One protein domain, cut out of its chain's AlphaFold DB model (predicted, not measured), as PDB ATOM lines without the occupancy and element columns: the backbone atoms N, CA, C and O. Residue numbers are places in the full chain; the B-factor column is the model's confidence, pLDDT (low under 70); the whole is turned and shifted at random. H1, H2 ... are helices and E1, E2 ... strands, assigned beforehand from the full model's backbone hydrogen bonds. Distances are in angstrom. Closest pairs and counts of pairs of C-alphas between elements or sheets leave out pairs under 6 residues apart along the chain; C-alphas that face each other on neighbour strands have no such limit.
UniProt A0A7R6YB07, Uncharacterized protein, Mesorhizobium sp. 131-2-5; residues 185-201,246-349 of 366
ATOM      1  N   LEU A 185     -11.030  16.725  26.514       86.81
ATOM      2  CA  LEU A 185     -11.418  18.032  26.000       86.81
ATOM      3  C   LEU A 185     -12.075  17.864  24.616       86.81
ATOM      4  O   LEU A 185     -11.389  17.428  23.688       86.81
ATOM      5  N   PRO A 186     -13.364  18.218  24.455       86.44
ATOM      6  CA  PRO A 186     -14.064  18.106  23.175       86.44
ATOM      7  C   PRO A 186     -13.422  18.946  22.065       86.44
ATOM      8  O   PRO A 186     -12.988  20.074  22.319       86.44
ATOM      9  N   THR A 187     -13.461  18.470  20.817       84.12
ATOM     10  CA  THR A 187     -13.028  19.258  19.640       84.12
ATOM     11  C   THR A 187     -13.785  20.576  19.512       84.12
ATOM     12  O   THR A 187     -13.184  21.599  19.187       84.12
ATOM     13  N   SER A 188     -15.066  20.609  19.888       81.06
ATOM     14  CA  SER A 188     -15.853  21.846  19.927       81.06
ATOM     15  C   SER A 188     -15.225  22.921  20.823       81.06
ATOM     16  O   SER A 188     -15.234  24.095  20.465       81.06
ATOM     17  N   GLU A 189     -14.621  22.535  21.952       84.38
ATOM     18  CA  GLU A 189     -13.936  23.458  22.868       84.38
ATOM     19  C   GLU A 189     -12.558  23.899  22.349       84.38
ATOM     20  O   GLU A 189     -12.070  24.971  22.722       84.38
ATOM     21  N   LEU A 190     -11.932  23.102  21.476       82.38
ATOM     22  CA  LEU A 190     -10.715  23.491  20.760       82.38
ATOM     23  C   LEU A 190     -11.020  24.523  19.665       82.38
ATOM     24  O   LEU A 190     -10.289  25.503  19.542       82.38
ATOM     25  N   ILE A 191     -12.110  24.318  18.918       78.94
ATOM     26  CA  ILE A 191     -12.484  25.113  17.740       78.94
ATOM     27  C   ILE A 191     -13.105  26.459  18.126       78.94
ATOM     28  O   ILE A 191     -12.657  27.501  17.656       78.94
ATOM     29  N   SER A 192     -14.158  26.458  18.949       69.31
ATOM     30  CA  SER A 192     -14.926  27.681  19.229       69.31
ATOM     31  C   SER A 192     -14.495  28.365  20.520       69.31
ATOM     32  O   SER A 192     -14.742  29.553  20.708       69.31
ATOM     33  N   GLY A 193     -13.851  27.629  21.433       61.12
ATOM     34  CA  GLY A 193     -13.381  28.144  22.716       61.12
ATOM     35  C   GLY A 193     -14.464  28.706  23.644       61.12
ATOM     36  O   GLY A 193     -14.092  29.248  24.686       61.12
ATOM     37  N   GLN A 194     -15.738  28.614  23.246       54.81
ATOM     38  CA  GLN A 194     -16.974  28.975  23.938       54.81
ATOM     39  C   GLN A 194     -18.131  28.866  22.932       54.81
ATOM     40  O   GLN A 194     -18.132  29.595  21.942       54.81
ATOM     41  N   SER A 195     -19.134  28.022  23.209       48.91
ATOM     42  CA  SER A 195     -20.581  28.322  23.079       48.91
ATOM     43  C   SER A 195     -21.404  27.034  23.001       48.91
ATOM     44  O   SER A 195     -21.543  26.425  21.945       48.91
ATOM     45  N   GLY A 196     -21.978  26.633  24.137       59.34
ATOM     46  CA  GLY A 196     -22.915  25.516  24.242       59.34
ATOM     47  C   GLY A 196     -23.155  25.098  25.692       59.34
ATOM     48  O   GLY A 196     -22.442  25.528  26.602       59.34
ATOM     49  N   VAL A 197     -24.164  24.251  25.918       60.75
ATOM     50  CA  VAL A 197     -24.228  23.448  27.149       60.75
ATOM     51  C   VAL A 197     -23.003  22.542  27.125       60.75
ATOM     52  O   VAL A 197     -22.865  21.743  26.194       60.75
ATOM     53  N   LEU A 198     -22.096  22.699  28.093       63.59
ATOM     54  CA  LEU A 198     -20.938  21.819  28.159       63.59
ATOM     55  C   LEU A 198     -21.434  20.423  28.489       63.59
ATOM     56  O   LEU A 198     -22.328  20.250  29.310       63.59
ATOM     57  N   ARG A 199     -20.865  19.424  27.838       65.88
ATOM     58  CA  ARG A 199     -21.151  18.033  28.155       65.88
ATOM     59  C   ARG A 199     -19.840  17.371  28.494       65.88
ATOM     60  O   ARG A 199     -18.869  17.488  27.738       65.88
ATOM     61  N   ASP A 200     -19.811  16.697  29.629       68.81
ATOM     62  CA  ASP A 200     -18.730  15.778  29.922       68.81
ATOM     63  C   ASP A 200     -18.766  14.584  28.938       68.81
ATOM     64  O   ASP A 200     -19.600  14.484  28.024       68.81
ATOM     65  N   ARG A 201     -17.808  13.666  29.065       68.38
ATOM     66  CA  ARG A 201     -17.722  12.509  28.166       68.38
ATOM     67  C   ARG A 201     -18.932  11.570  28.304       68.38
ATOM     68  O   ARG A 201     -19.375  11.004  27.303       68.38
ATOM     69  N   SER A 246     -26.480  19.973  37.173       75.44
ATOM     70  CA  SER A 246     -26.647  21.161  38.006       75.44
ATOM     71  C   SER A 246     -25.787  22.338  37.501       75.44
ATOM     72  O   SER A 246     -24.669  22.136  37.007       75.44
ATOM     73  N   PRO A 247     -26.219  23.600  37.711       74.12
ATOM     74  CA  PRO A 247     -25.413  24.774  37.366       74.12
ATOM     75  C   PRO A 247     -24.026  24.794  38.030       74.12
ATOM     76  O   PRO A 247     -23.079  25.349  37.471       74.12
ATOM     77  N   ALA A 248     -23.898  24.190  39.217       70.88
ATOM     78  CA  ALA A 248     -22.628  24.073  39.927       70.88
ATOM     79  C   ALA A 248     -21.656  23.138  39.188       70.88
ATOM     80  O   ALA A 248     -20.519  23.534  38.931       70.88
ATOM     81  N   THR A 249     -22.131  21.964  38.764       75.56
ATOM     82  CA  THR A 249     -21.364  20.974  37.986       75.56
ATOM     83  C   THR A 249     -20.872  21.569  36.665       75.56
ATOM     84  O   THR A 249     -19.682  21.518  36.355       75.56
ATOM     85  N   GLN A 250     -21.754  22.264  35.942       76.94
ATOM     86  CA  GLN A 250     -21.400  22.999  34.723       76.94
ATOM     87  C   GLN A 250     -20.327  24.070  34.976       76.94
ATOM     88  O   GLN A 250     -19.430  24.285  34.158       76.94
ATOM     89  N   GLY A 251     -20.401  24.756  36.121       78.38
ATOM     90  CA  GLY A 251     -19.400  25.733  36.544       78.38
ATOM     91  C   GLY A 251     -18.024  25.116  36.808       78.38
ATOM     92  O   GLY A 251     -17.008  25.712  36.447       78.38
ATOM     93  N   GLU A 252     -17.971  23.929  37.410       79.38
ATOM     94  CA  GLU A 252     -16.728  23.182  37.637       79.38
ATOM     95  C   GLU A 252     -16.127  22.664  36.329       79.38
ATOM     96  O   GLU A 252     -14.937  22.874  36.076       79.38
ATOM     97  N   LEU A 253     -16.957  22.099  35.449       80.50
ATOM     98  CA  LEU A 253     -16.532  21.621  34.135       80.50
ATOM     99  C   LEU A 253     -15.946  22.759  33.284       80.50
ATOM    100  O   LEU A 253     -14.865  22.615  32.713       80.50
ATOM    101  N   ARG A 254     -16.578  23.943  33.293       83.44
ATOM    102  CA  ARG A 254     -16.039  25.155  32.645       83.44
ATOM    103  C   ARG A 254     -14.648  25.521  33.150       83.44
ATOM    104  O   ARG A 254     -13.774  25.855  32.348       83.44
ATOM    105  N   LYS A 255     -14.427  25.482  34.470       81.88
ATOM    106  CA  LYS A 255     -13.110  25.775  35.062       81.88
ATOM    107  C   LYS A 255     -12.072  24.749  34.617       81.88
ATOM    108  O   LYS A 255     -10.965  25.141  34.258       81.88
ATOM    109  N   SER A 256     -12.444  23.471  34.591       83.56
ATOM    110  CA  SER A 256     -11.584  22.374  34.141       83.56
ATOM    111  C   SER A 256     -11.188  22.515  32.663       83.56
ATOM    112  O   SER A 256     -10.001  22.516  32.335       83.56
ATOM    113  N   TYR A 257     -12.145  22.768  31.766       87.44
ATOM    114  CA  TYR A 257     -11.860  23.008  30.343       87.44
ATOM    115  C   TYR A 257     -11.028  24.276  30.126       87.44
ATOM    116  O   TYR A 257     -10.076  24.275  29.344       87.44
ATOM    117  N   THR A 258     -11.309  25.344  30.878       86.12
ATOM    118  CA  THR A 258     -10.495  26.569  30.847       86.12
ATOM    119  C   THR A 258      -9.052  26.286  31.265       86.12
ATOM    120  O   THR A 258      -8.124  26.798  30.642       86.12
ATOM    121  N   LEU A 259      -8.846  25.464  32.299       85.00
ATOM    122  CA  LEU A 259      -7.517  25.049  32.742       85.00
ATOM    123  C   LEU A 259      -6.781  24.273  31.643       85.00
ATOM    124  O   LEU A 259      -5.636  24.606  31.342       85.00
ATOM    125  N   ALA A 260      -7.441  23.304  31.002       87.12
ATOM    126  CA  ALA A 260      -6.867  22.543  29.891       87.12
ATOM    127  C   ALA A 260      -6.452  23.442  28.718       87.12
ATOM    128  O   ALA A 260      -5.325  23.353  28.231       87.12
ATOM    129  N   ARG A 261      -7.324  24.371  28.303       87.25
ATOM    130  CA  ARG A 261      -7.010  25.328  27.230       87.25
ATOM    131  C   ARG A 261      -5.847  26.240  27.609       87.25
ATOM    132  O   ARG A 261      -4.940  26.423  26.806       87.25
ATOM    133  N   LYS A 262      -5.820  26.764  28.839       86.62
ATOM    134  CA  LYS A 262      -4.693  27.573  29.337       86.62
ATOM    135  C   LYS A 262      -3.385  26.786  29.350       86.62
ATOM    136  O   LYS A 262      -2.341  27.350  29.038       86.62
ATOM    137  N   LEU A 263      -3.433  25.501  29.690       87.50
ATOM    138  CA  LEU A 263      -2.272  24.621  29.660       87.50
ATOM    139  C   LEU A 263      -1.749  24.453  28.222       87.50
ATOM    140  O   LEU A 263      -0.553  24.608  27.993       87.50
ATOM    141  N   LEU A 264      -2.619  24.222  27.240       89.62
ATOM    142  CA  LEU A 264      -2.204  24.102  25.837       89.62
ATOM    143  C   LEU A 264      -1.687  25.433  25.260       89.62
ATOM    144  O   LEU A 264      -0.613  25.485  24.666       89.62
ATOM    145  N   LEU A 265      -2.414  26.525  25.481       89.88
ATOM    146  CA  LEU A 265      -2.101  27.824  24.885       89.88
ATOM    147  C   LEU A 265      -0.919  28.518  25.567       89.88
ATOM    148  O   LEU A 265      -0.006  28.985  24.898       89.88
ATOM    149  N   HIS A 266      -0.909  28.601  26.898       87.25
ATOM    150  CA  HIS A 266       0.082  29.411  27.613       87.25
ATOM    151  C   HIS A 266       1.303  28.613  28.060       87.25
ATOM    152  O   HIS A 266       2.418  29.128  28.014       87.25
ATOM    153  N   LEU A 267       1.112  27.375  28.522       85.62
ATOM    154  CA  LEU A 267       2.219  26.568  29.029       85.62
ATOM    155  C   LEU A 267       2.920  25.818  27.896       85.62
ATOM    156  O   LEU A 267       4.131  25.953  27.738       85.62
ATOM    157  N   ALA A 268       2.165  25.055  27.102       87.38
ATOM    158  CA  ALA A 268       2.707  24.359  25.938       87.38
ATOM    159  C   ALA A 268       2.994  25.315  24.770       87.38
ATOM    160  O   ALA A 268       3.725  24.947  23.859       87.38
ATOM    161  N   ASN A 269       2.499  26.559  24.820       91.25
ATOM    162  CA  ASN A 269       2.738  27.563  23.784       91.25
ATOM    163  C   ASN A 269       2.304  27.057  22.397       91.25
ATOM    164  O   ASN A 269       3.048  27.172  21.419       91.25
ATOM    165  N   VAL A 270       1.131  26.423  22.344       90.44
ATOM    166  CA  VAL A 270       0.505  25.991  21.096       90.44
ATOM    167  C   VAL A 270      -0.241  27.177  20.504       90.44
ATOM    168  O   VAL A 270      -1.008  27.841  21.201       90.44
ATOM    169  N   GLU A 271      -0.018  27.425  19.219       91.50
ATOM    170  CA  GLU A 271      -0.696  28.492  18.489       91.50
ATOM    171  C   GLU A 271      -2.219  28.236  18.457       91.50
ATOM    172  O   GLU A 271      -2.623  27.099  18.179       91.50
ATOM    173  N   PRO A 272      -3.076  29.240  18.730       90.12
ATOM    174  CA  PRO A 272      -4.527  29.055  18.758       90.12
ATOM    175  C   PRO A 272      -5.084  28.416  17.481       90.12
ATOM    176  O   PRO A 272      -5.869  27.471  17.559       90.12
ATOM    177  N   GLU A 273      -4.626  28.863  16.313       90.75
ATOM    178  CA  GLU A 273      -5.044  28.357  15.005       90.75
ATOM    179  C   GLU A 273      -4.707  26.870  14.843       90.75
ATOM    180  O   GLU A 273      -5.496  26.115  14.282       90.75
ATOM    181  N   ARG A 274      -3.585  26.405  15.411       92.12
ATOM    182  CA  ARG A 274      -3.201  24.985  15.374       92.12
ATOM    183  C   ARG A 274      -4.101  24.107  16.238       92.12
ATOM    184  O   ARG A 274      -4.291  22.939  15.910       92.12
ATOM    185  N   LEU A 275      -4.665  24.640  17.325       90.06
ATOM    186  CA  LEU A 275      -5.675  23.916  18.105       90.06
ATOM    187  C   LEU A 275      -7.004  23.816  17.350       90.06
ATOM    188  O   LEU A 275      -7.661  22.779  17.426       90.06
ATOM    189  N   VAL A 276      -7.374  24.860  16.604       90.56
ATOM    190  CA  VAL A 276      -8.559  24.838  15.734       90.56
ATOM    191  C   VAL A 276      -8.383  23.812  14.614       90.56
ATOM    192  O   VAL A 276      -9.257  22.966  14.435       90.56
ATOM    193  N   GLU A 277      -7.240  23.829  13.920       91.56
ATOM    194  CA  GLU A 277      -6.885  22.830  12.900       91.56
ATOM    195  C   GLU A 277      -6.925  21.408  13.471       91.56
ATOM    196  O   GLU A 277      -7.520  20.519  12.871       91.56
ATOM    197  N   LEU A 278      -6.349  21.189  14.662       91.56
ATOM    198  CA  LEU A 278      -6.408  19.889  15.329       91.56
ATOM    199  C   LEU A 278      -7.855  19.432  15.540       91.56
ATOM    200  O   LEU A 278      -8.170  18.283  15.246       91.56
ATOM    201  N   GLY A 279      -8.732  20.317  16.021       88.00
ATOM    202  CA  GLY A 279     -10.151  20.006  16.181       88.00
ATOM    203  C   GLY A 279     -10.816  19.610  14.861       88.00
ATOM    204  O   GLY A 279     -11.505  18.596  14.804       88.00
ATOM    205  N   GLN A 280     -10.545  20.359  13.791       89.62
ATOM    206  CA  GLN A 280     -11.076  20.084  12.453       89.62
ATOM    207  C   GLN A 280     -10.572  18.752  11.885       89.62
ATOM    208  O   GLN A 280     -11.363  17.990  11.336       89.62
ATOM    209  N   PHE A 281      -9.284  18.436  12.045       91.25
ATOM    210  CA  PHE A 281      -8.714  17.171  11.574       91.25
ATOM    211  C   PHE A 281      -9.233  15.963  12.353       91.25
ATOM    212  O   PHE A 281      -9.419  14.898  11.761       91.25
ATOM    213  N   ILE A 282      -9.483  16.117  13.659       87.56
ATOM    214  CA  ILE A 282     -10.128  15.078  14.472       87.56
ATOM    215  C   ILE A 282     -11.549  14.828  13.948       87.56
ATOM    216  O   ILE A 282     -11.882  13.687  13.639       87.56
ATOM    217  N   ASP A 283     -12.346  15.884  13.763       84.62
ATOM    218  CA  ASP A 283     -13.721  15.769  13.262       84.62
ATOM    219  C   ASP A 283     -13.781  15.202  11.827       84.62
ATOM    220  O   ASP A 283     -14.712  14.472  11.481       84.62
ATOM    221  N   ALA A 284     -12.775  15.494  10.995       86.62
ATOM    222  CA  ALA A 284     -12.648  14.984   9.627       86.62
ATOM    223  C   ALA A 284     -12.069  13.556   9.535       86.62
ATOM    224  O   ALA A 284     -12.093  12.953   8.460       86.62
ATOM    225  N   GLY A 285     -11.548  12.992  10.632       85.62
ATOM    226  CA  GLY A 285     -10.914  11.669  10.641       85.62
ATOM    227  C   GLY A 285      -9.543  11.615   9.948       85.62
ATOM    228  O   GLY A 285      -9.100  10.547   9.517       85.62
ATOM    229  N   GLU A 286      -8.845  12.747   9.832       90.00
ATOM    230  CA  GLU A 286      -7.540  12.864   9.168       90.00
ATOM    231  C   GLU A 286      -6.385  12.405  10.076       90.00
ATOM    232  O   GLU A 286      -5.526  13.180  10.505       90.00
ATOM    233  N   ASN A 287      -6.344  11.101  10.362       87.06
ATOM    234  CA  ASN A 287      -5.467  10.497  11.376       87.06
ATOM    235  C   ASN A 287      -3.974  10.860  11.248       87.06
ATOM    236  O   ASN A 287      -3.279  10.965  12.261       87.06
ATOM    237  N   GLY A 288      -3.466  11.065  10.028       88.69
ATOM    238  CA  GLY A 288      -2.072  11.460   9.795       88.69
ATOM    239  C   GLY A 288      -1.751  12.859  10.332       88.69
ATOM    240  O   GLY A 288      -0.796  13.024  11.093       88.69
ATOM    241  N   HIS A 289      -2.582  13.851   9.994       90.00
ATOM    242  CA  HIS A 289      -2.429  15.226  10.475       90.00
ATOM    243  C   HIS A 289      -2.668  15.325  11.983       90.00
ATOM    244  O   HIS A 289      -1.895  15.981  12.687       90.00
ATOM    245  N   VAL A 290      -3.666  14.596  12.494       91.50
ATOM    246  CA  VAL A 290      -3.939  14.495  13.933       91.50
ATOM    247  C   VAL A 290      -2.720  13.967  14.689       91.50
ATOM    248  O   VAL A 290      -2.285  14.590  15.656       91.50
ATOM    249  N   THR A 291      -2.131  12.856  14.236       92.88
ATOM    250  CA  THR A 291      -0.972  12.240  14.904       92.88
ATOM    251  C   THR A 291       0.219  13.196  14.948       92.88
ATOM    252  O   THR A 291       0.824  13.371  16.006       92.88
ATOM    253  N   ALA A 292       0.514  13.877  13.836       93.81
ATOM    254  CA  ALA A 292       1.621  14.829  13.756       93.81
ATOM    255  C   ALA A 292       1.437  16.034  14.698       93.81
ATOM    256  O   ALA A 292       2.374  16.432  15.396       93.81
ATOM    257  N   LEU A 293       0.228  16.608  14.757       93.19
ATOM    258  CA  LEU A 293      -0.068  17.722  15.663       93.19
ATOM    259  C   LEU A 293      -0.035  17.289  17.131       93.19
ATOM    260  O   LEU A 293       0.558  17.983  17.955       93.19
ATOM    261  N   VAL A 294      -0.612  16.132  17.462       94.88
ATOM    262  CA  VAL A 294      -0.582  15.566  18.820       94.88
ATOM    263  C   VAL A 294       0.854  15.320  19.285       94.88
ATOM    264  O   VAL A 294       1.202  15.668  20.414       94.88
ATOM    265  N   GLU A 295       1.710  14.763  18.430       95.38
ATOM    266  CA  GLU A 295       3.120  14.543  18.756       95.38
ATOM    267  C   GLU A 295       3.861  15.865  18.996       95.38
ATOM    268  O   GLU A 295       4.559  16.005  20.001       95.38
ATOM    269  N   SER A 296       3.637  16.868  18.144       95.25
ATOM    270  CA  SER A 296       4.207  18.210  18.314       95.25
ATOM    271  C   SER A 296       3.764  18.872  19.628       95.25
ATOM    272  O   SER A 296       4.592  19.413  20.370       95.25
ATOM    273  N   ILE A 297       2.478  18.768  19.985       94.25
ATOM    274  CA  ILE A 297       1.950  19.268  21.265       94.25
ATOM    275  C   ILE A 297       2.607  18.537  22.441       94.25
ATOM    276  O   ILE A 297       3.031  19.179  23.403       94.25
ATOM    277  N   ASN A 298       2.744  17.212  22.365       94.75
ATOM    278  CA  ASN A 298       3.401  16.418  23.405       94.75
ATOM    279  C   ASN A 298       4.872  16.808  23.598       94.75
ATOM    280  O   ASN A 298       5.319  16.943  24.736       94.75
ATOM    281  N   GLN A 299       5.607  17.067  22.514       94.56
ATOM    282  CA  GLN A 299       6.985  17.560  22.587       94.56
ATOM    283  C   GLN A 299       7.066  18.935  23.265       94.56
ATOM    284  O   GLN A 299       7.960  19.179  24.082       94.56
ATOM    285  N   GLN A 300       6.126  19.841  22.969       94.12
ATOM    286  CA  GLN A 300       6.057  21.139  23.644       94.12
ATOM    287  C   GLN A 300       5.731  20.996  25.133       94.12
ATOM    288  O   GLN A 300       6.393  21.622  25.963       94.12
ATOM    289  N   LEU A 301       4.753  20.156  25.483       90.38
ATOM    290  CA  LEU A 301       4.388  19.872  26.871       90.38
ATOM    291  C   LEU A 301       5.585  19.352  27.659       90.38
ATOM    292  O   LEU A 301       5.914  19.911  28.705       90.38
ATOM    293  N   GLU A 302       6.276  18.342  27.137       90.38
ATOM    294  CA  GLU A 302       7.451  17.752  27.774       90.38
ATOM    295  C   GLU A 302       8.565  18.786  27.976       90.38
ATOM    296  O   GLU A 302       9.091  18.936  29.082       90.38
ATOM    297  N   LYS A 303       8.865  19.578  26.939       90.62
ATOM    298  CA  LYS A 303       9.892  20.625  26.990       90.62
ATOM    299  C   LYS A 303       9.571  21.722  28.008       90.62
ATOM    300  O   LYS A 303      10.483  22.232  28.664       90.62
ATOM    301  N   ARG A 304       8.304  22.134  28.104       89.31
ATOM    302  CA  ARG A 304       7.866  23.283  28.916       89.31
ATOM    303  C   ARG A 304       7.611  22.911  30.371       89.31
ATOM    304  O   ARG A 304       8.010  23.668  31.252       89.31
ATOM    305  N   LEU A 305       6.996  21.755  30.622       86.12
ATOM    306  CA  LEU A 305       6.793  21.231  31.974       86.12
ATOM    307  C   LEU A 305       8.105  20.742  32.578       86.12
ATOM    308  O   LEU A 305       8.397  21.055  33.730       86.12
ATOM    309  N   ASN A 306       8.903  20.012  31.793       85.56
ATOM    310  CA  ASN A 306      10.202  19.481  32.195       85.56
ATOM    311  C   ASN A 306      10.156  18.825  33.590       85.56
ATOM    312  O   ASN A 306      10.964  19.128  34.471       85.56
ATOM    313  N   PHE A 307       9.183  17.930  33.798       82.81
ATOM    314  CA  PHE A 307       9.029  17.191  35.054       82.81
ATOM    315  C   PHE A 307      10.302  16.513  35.554       82.81
ATOM    316  O   PHE A 307      10.549  16.638  36.753       82.81
ATOM    317  N   PRO A 308      11.163  15.907  34.709       81.81
ATOM    318  CA  PRO A 308      12.390  15.276  35.192       81.81
ATOM    319  C   PRO A 308      13.287  16.224  36.005       81.81
ATOM    320  O   PRO A 308      14.054  15.784  36.861       81.81
ATOM    321  N   LYS A 309      13.189  17.539  35.760       81.00
ATOM    322  CA  LYS A 309      13.941  18.567  36.484       81.00
ATOM    323  C   LYS A 309      13.352  18.908  37.855       81.00
ATOM    324  O   LYS A 309      14.107  19.279  38.752       81.00
ATOM    325  N   TYR A 310      12.032  18.838  38.013       75.38
ATOM    326  CA  TYR A 310      11.329  19.335  39.205       75.38
ATOM    327  C   TYR A 310      10.748  18.219  40.080       75.38
ATOM    328  O   TYR A 310      10.546  18.421  41.275       75.38
ATOM    329  N   TRP A 311      10.506  17.040  39.509       74.75
ATOM    330  CA  TRP A 311       9.855  15.909  40.157       74.75
ATOM    331  C   TRP A 311      10.831  14.738  40.304       74.75
ATOM    332  O   TRP A 311      10.926  13.848  39.466       74.75
ATOM    333  N   VAL A 312      11.600  14.740  41.395       74.62
ATOM    334  CA  VAL A 312      12.670  13.744  41.611       74.62
ATOM    335  C   VAL A 312      12.119  12.334  41.870       74.62
ATOM    336  O   VAL A 312      12.818  11.357  41.613       74.62
ATOM    337  N   GLN A 313      10.880  12.221  42.364       73.62
ATOM    338  CA  GLN A 313      10.255  10.941  42.724       73.62
ATOM    339  C   GLN A 313       9.928  10.061  41.511       73.62
ATOM    340  O   GLN A 313       9.944   8.839  41.622       73.62
ATOM    341  N   ASP A 314       9.646  10.678  40.367       77.06
ATOM    342  CA  ASP A 314       9.365  10.001  39.105       77.06
ATOM    343  C   ASP A 314       9.908  10.855  37.954       77.06
ATOM    344  O   ASP A 314       9.302  11.842  37.537       77.06
ATOM    345  N   ARG A 315      11.094  10.484  37.473       80.12
ATOM    346  CA  ARG A 315      11.772  11.201  36.390       80.12
ATOM    347  C   ARG A 315      11.167  10.919  35.021       80.12
ATOM    348  O   ARG A 315      11.437  11.682  34.105       80.12
ATOM    349  N   ASP A 316      10.371   9.865  34.896       82.62
ATOM    350  CA  ASP A 316       9.723   9.472  33.647       82.62
ATOM    351  C   ASP A 316       8.276   9.983  33.584       82.62
ATOM    352  O   ASP A 316       7.562   9.728  32.612       82.62
ATOM    353  N   PHE A 317       7.852  10.736  34.607       83.00
ATOM    354  CA  PHE A 317       6.537  11.347  34.667       83.00
ATOM    355  C   PHE A 317       6.335  12.324  33.505       83.00
ATOM    356  O   PHE A 317       7.060  13.312  33.355       83.00
ATOM    357  N   GLN A 318       5.305  12.081  32.698       86.19
ATOM    358  CA  GLN A 318       4.954  12.930  31.566       86.19
ATOM    359  C   GLN A 318       3.450  13.174  31.517       86.19
ATOM    360  O   GLN A 318       2.650  12.242  31.590       86.19
ATOM    361  N   LEU A 319       3.075  14.436  31.308       88.19
ATOM    362  CA  LEU A 319       1.733  14.801  30.872       88.19
ATOM    363  C   LEU A 319       1.693  14.748  29.345       88.19
ATOM    364  O   LEU A 319       2.486  15.423  28.687       88.19
ATOM    365  N   ARG A 320       0.766  13.969  28.797       90.38
ATOM    366  CA  ARG A 320       0.572  13.801  27.359       90.38
ATOM    367  C   ARG A 320      -0.879  14.044  26.968       90.38
ATOM    368  O   ARG A 320      -1.787  13.979  27.794       90.38
ATOM    369  N   VAL A 321      -1.091  14.282  25.687       91.50
ATOM    370  CA  VAL A 321      -2.395  14.302  25.037       91.50
ATOM    371  C   VAL A 321      -2.457  13.227  23.959       91.50
ATOM    372  O   VAL A 321      -1.447  12.906  23.331       91.50
ATOM    373  N   THR A 322      -3.644  12.675  23.746       91.38
ATOM    374  CA  THR A 322      -3.953  11.786  22.623       91.38
ATOM    375  C   THR A 322      -5.289  12.185  22.020       91.38
ATOM    376  O   THR A 322      -6.199  12.577  22.745       91.38
ATOM    377  N   ALA A 323      -5.422  12.084  20.702       89.81
ATOM    378  CA  ALA A 323      -6.716  12.234  20.057       89.81
ATOM    379  C   ALA A 323      -7.485  10.909  20.137       89.81
ATOM    380  O   ALA A 323      -6.911   9.844  19.903       89.81
ATOM    381  N   LEU A 324      -8.766  10.972  20.490       84.12
ATOM    382  CA  LEU A 324      -9.658   9.822  20.536       84.12
ATOM    383  C   LEU A 324     -11.050  10.245  20.067       84.12
ATOM    384  O   LEU A 324     -11.707  11.030  20.741       84.12
ATOM    385  N   GLU A 325     -11.515   9.693  18.947       80.25
ATOM    386  CA  GLU A 325     -12.831   9.985  18.357       80.25
ATOM    387  C   GLU A 325     -13.067  11.485  18.106       80.25
ATOM    388  O   GLU A 325     -12.657  11.985  17.071       80.25
ATOM    389  N   SER A 326     -13.712  12.190  19.041       80.69
ATOM    390  CA  SER A 326     -14.038  13.629  18.989       80.69
ATOM    391  C   SER A 326     -13.447  14.396  20.182       80.69
ATOM    392  O   SER A 326     -13.943  15.448  20.595       80.69
ATOM    393  N   ASP A 327     -12.390  13.836  20.772       85.50
ATOM    394  CA  ASP A 327     -11.763  14.315  21.994       85.50
ATOM    395  C   ASP A 327     -10.249  14.415  21.891       85.50
ATOM    396  O   ASP A 327      -9.575  13.571  21.299       85.50
ATOM    397  N   LEU A 328      -9.710  15.400  22.604       89.25
ATOM    398  CA  LEU A 328      -8.322  15.430  23.030       89.25
ATOM    399  C   LEU A 328      -8.242  14.985  24.496       89.25
ATOM    400  O   LEU A 328      -8.673  15.687  25.410       89.25
ATOM    401  N   VAL A 329      -7.704  13.796  24.727       89.56
ATOM    402  CA  VAL A 329      -7.654  13.129  26.031       89.56
ATOM    403  C   VAL A 329      -6.315  13.401  26.702       89.56
ATOM    404  O   VAL A 329      -5.263  13.146  26.115       89.56
ATOM    405  N   PHE A 330      -6.346  13.876  27.949       86.81
ATOM    406  CA  PHE A 330      -5.140  14.045  28.757       86.81
ATOM    407  C   PHE A 330      -4.765  12.726  29.432       86.81
ATOM    408  O   PHE A 330      -5.591  12.058  30.058       86.81
ATOM    409  N   THR A 331      -3.491  12.368  29.326       86.69
ATOM    410  CA  THR A 331      -2.935  11.139  29.883       86.69
ATOM    411  C   THR A 331      -1.670  11.425  30.674       86.69
ATOM    412  O   THR A 331      -0.933  12.374  30.399       86.69
ATOM    413  N   ILE A 332      -1.422  10.594  31.674       84.94
ATOM    414  CA  ILE A 332      -0.185  10.578  32.441       84.94
ATOM    415  C   ILE A 332       0.570   9.316  32.059       84.94
ATOM    416  O   ILE A 332      -0.008   8.230  32.063       84.94
ATOM    417  N   ARG A 333       1.860   9.464  31.773       84.88
ATOM    418  CA  ARG A 333       2.805   8.353  31.701       84.88
ATOM    419  C   ARG A 333       3.689   8.383  32.938       84.88
ATOM    420  O   ARG A 333       4.212   9.445  33.263       84.88
ATOM    421  N   ASP A 334       3.831   7.248  33.608       82.00
ATOM    422  CA  ASP A 334       4.688   7.093  34.787       82.00
ATOM    423  C   ASP A 334       5.971   6.297  34.470       82.00
ATOM    424  O   ASP A 334       6.172   5.831  33.340       82.00
ATOM    425  N   ARG A 335       6.811   6.072  35.488       78.25
ATOM    426  CA  ARG A 335       8.019   5.221  35.408       78.25
ATOM    427  C   ARG A 335       7.809   3.792  34.916       78.25
ATOM    428  O   ARG A 335       8.768   3.144  34.509       78.25
ATOM    429  N   THR A 336       6.593   3.252  34.986       77.62
ATOM    430  CA  THR A 336       6.312   1.903  34.466       77.62
ATOM    431  C   THR A 336       6.131   1.914  32.950       77.62
ATOM    432  O   THR A 336       6.066   0.860  32.322       77.62
ATOM    433  N   GLY A 337       6.058   3.105  32.349       75.00
ATOM    434  CA  GLY A 337       5.757   3.300  30.941       75.00
ATOM    435  C   GLY A 337       4.268   3.198  30.628       75.00
ATOM    436  O   GLY A 337       3.896   3.431  29.476       75.00
ATOM    437  N   THR A 338       3.429   2.898  31.623       76.06
ATOM    438  CA  THR A 338       1.983   2.776  31.452       76.06
ATOM    439  C   THR A 338       1.352   4.158  31.318       76.06
ATOM    440  O   THR A 338       1.762   5.109  31.984       76.06
ATOM    441  N   GLN A 339       0.360   4.271  30.433       77.88
ATOM    442  CA  GLN A 339      -0.418   5.490  30.243       77.88
ATOM    443  C   GLN A 339      -1.790   5.341  30.891       77.88
ATOM    444  O   GLN A 339      -2.491   4.365  30.634       77.88
ATOM    445  N   TYR A 340      -2.175   6.326  31.695       77.25
ATOM    446  CA  TYR A 340      -3.470   6.374  32.371       77.25
ATOM    447  C   TYR A 340      -4.186   7.677  32.038       77.25
ATOM    448  O   TYR A 340      -3.552   8.727  31.913       77.25
ATOM    449  N   THR A 341      -5.511   7.637  31.925       70.88
ATOM    450  CA  THR A 341      -6.319   8.862  31.880       70.88
ATOM    451  C   THR A 341      -6.446   9.456  33.282       70.88
ATOM    452  O   THR A 341      -6.341   8.744  34.286       70.88
ATOM    453  N   PHE A 342      -6.698  10.764  33.381       66.12
ATOM    454  CA  PHE A 342      -6.913  11.410  34.685       66.12
ATOM    455  C   PHE A 342      -8.089  10.802  35.463       66.12
ATOM    456  O   PHE A 342      -7.988  10.646  36.678       66.12
ATOM    457  N   ASP A 343      -9.150  10.374  34.775       59.53
ATOM    458  CA  ASP A 343     -10.317   9.730  35.396       59.53
ATOM    459  C   ASP A 343      -9.974   8.373  36.042       59.53
ATOM    460  O   ASP A 343     -10.610   7.954  37.015       59.53
ATOM    461  N   GLU A 344      -8.974   7.669  35.500       50.31
ATOM    462  CA  GLU A 344      -8.469   6.405  36.044       50.31
ATOM    463  C   GLU A 344      -7.456   6.651  37.172       50.31
ATOM    464  O   GLU A 344      -7.511   5.991  38.215       50.31
ATOM    465  N   ALA A 345      -6.585   7.652  37.007       48.12
ATOM    466  CA  ALA A 345      -5.634   8.073  38.029       48.12
ATOM    467  C   ALA A 345      -6.357   8.561  39.295       48.12
ATOM    468  O   ALA A 345      -6.056   8.097  40.385       48.12
ATOM    469  N   GLN A 346      -7.403   9.386  39.186       46.06
ATOM    470  CA  GLN A 346      -8.164   9.841  40.359       46.06
ATOM    471  C   GLN A 346      -8.799   8.694  41.168       46.06
ATOM    472  O   GLN A 346      -8.914   8.802  42.388       46.06
ATOM    473  N   ARG A 347      -9.171   7.573  40.529       35.78
ATOM    474  CA  ARG A 347      -9.712   6.390  41.231       35.78
ATOM    475  C   ARG A 347      -8.636   5.531  41.885       35.78
ATOM    476  O   ARG A 347      -8.900   4.920  42.917       35.78
ATOM    477  N   ARG A 348      -7.440   5.457  41.296       32.91
ATOM    478  CA  ARG A 348      -6.306   4.707  41.863       32.91
ATOM    479  C   ARG A 348      -5.515   5.509  42.889       32.91
ATOM    480  O   ARG A 348      -4.832   4.920  43.723       32.91
ATOM    481  N   THR A 349      -5.618   6.831  42.853       33.47
ATOM    482  CA  THR A 349      -4.748   7.723  43.605       33.47
ATOM    483  C   THR A 349      -5.569   8.643  44.515       33.47
ATOM    484  O   THR A 349      -5.718   9.831  44.265       33.47
TER     485      THR A 349
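This is residues 185 to 201 and 246 to 349 of the 366 residues of an uncharacterized protein of Mesorhizobium sp. 131-2-5 (UniProt A0A7R6YB07). A helical hairpin, H3 and H4, packs beside a small three-stranded sheet: H4 covers E1 along its length, and H3 only grazes the sheet. The long helix H2 meets the last part of H4 with its own last residues, 264 to 267, and runs crosswise to H4, while short H1 packs on H3 and H6 follows E3 over the sheet. The printed part has 121 residues, with six named helices and three named strands in the order H1 H2 H3 H4 H5 E1 E2 E3 H6. The sheet runs E1, E2, E3, antiparallel throughout, and the class is mostly helix. The whole is compact, with a radius of gyration of the C-alphas of 14.7 A and spans of 41 by 36 by 24 A.

H1 is residues 187 to 191, 6.2 A long, beginning at C-alpha 187 (-13.028, 19.258, 19.640). After the cut come H2, residues 247 to 267, 28.9 A; H3, residues 272 to 284, 18.6 A; H4, residues 287 to 305, 26.3 A; and H5, residues 307 to 310, 5.2 A. E1 is residues 318 to 324, 18.6 A; E2 is residues 327 to 333, 18.5 A; E3 is residues 339 to 341, 7.0 A. H6, residues 342 to 348, 9.8 A, ends at C-alpha 348 (-6.306, 4.707, 41.863).

E1, E2 and E3 form a meander, each strand the antiparallel neighbour of the one before. N 320 and O 331 are 2.8 A apart across the hairpin E1 and E2, and N 332 and O 340 are 2.8 A apart across the hairpin E2 and E3, both within hydrogen-bond range. Residues 185 to 186 pair antiparallel with residues 327 to 328 of E2. H4 is on the sheet at a height of 8.4 A, over E1 and along the strands, at 17 degrees to E1 on the local plane; their closest C-alphas are those of Asn 298 and Arg 320, 5.5 A apart. H3 and H4 touch as a helical hairpin, closest at the C-alphas of Phe 281 and Val 290, 6.0 A, running opposite ways at a tilt of 36 degrees, only just steep. H1 touches H3, closest at the C-alphas of Ile 191 and Val 276, 4.4 A. H2 touches H4 about perpendicular, at 82 degrees, closest at the C-alphas of Leu 267 and Arg 304, 6.5 A; H2 is not on the sheet. H5 and H4 meet only through their link. H6 is on the sheet at a height of 9.3 A, over E3 and only just over E2, on which 3 of its 7 C-alphas fall. In H1, H2, H3 and H4 every O i to N i+4 pair is within hydrogen-bond range, in H6 2 of 3 are, and H5 is too short for such a pair.

The two C-alphas farthest apart are those of Gly 196 and Val 312, 41.3 A. Residues 202 to 245 are not printed, and C-alphas 201 and 246 are 15.9 A apart across the cut. Of the links that are printed whole, H5 to E1 is short and the others are tight. The mean pLDDT of the printed part is 81.0; residues 192 to 201 and 342 to 349 are under 70.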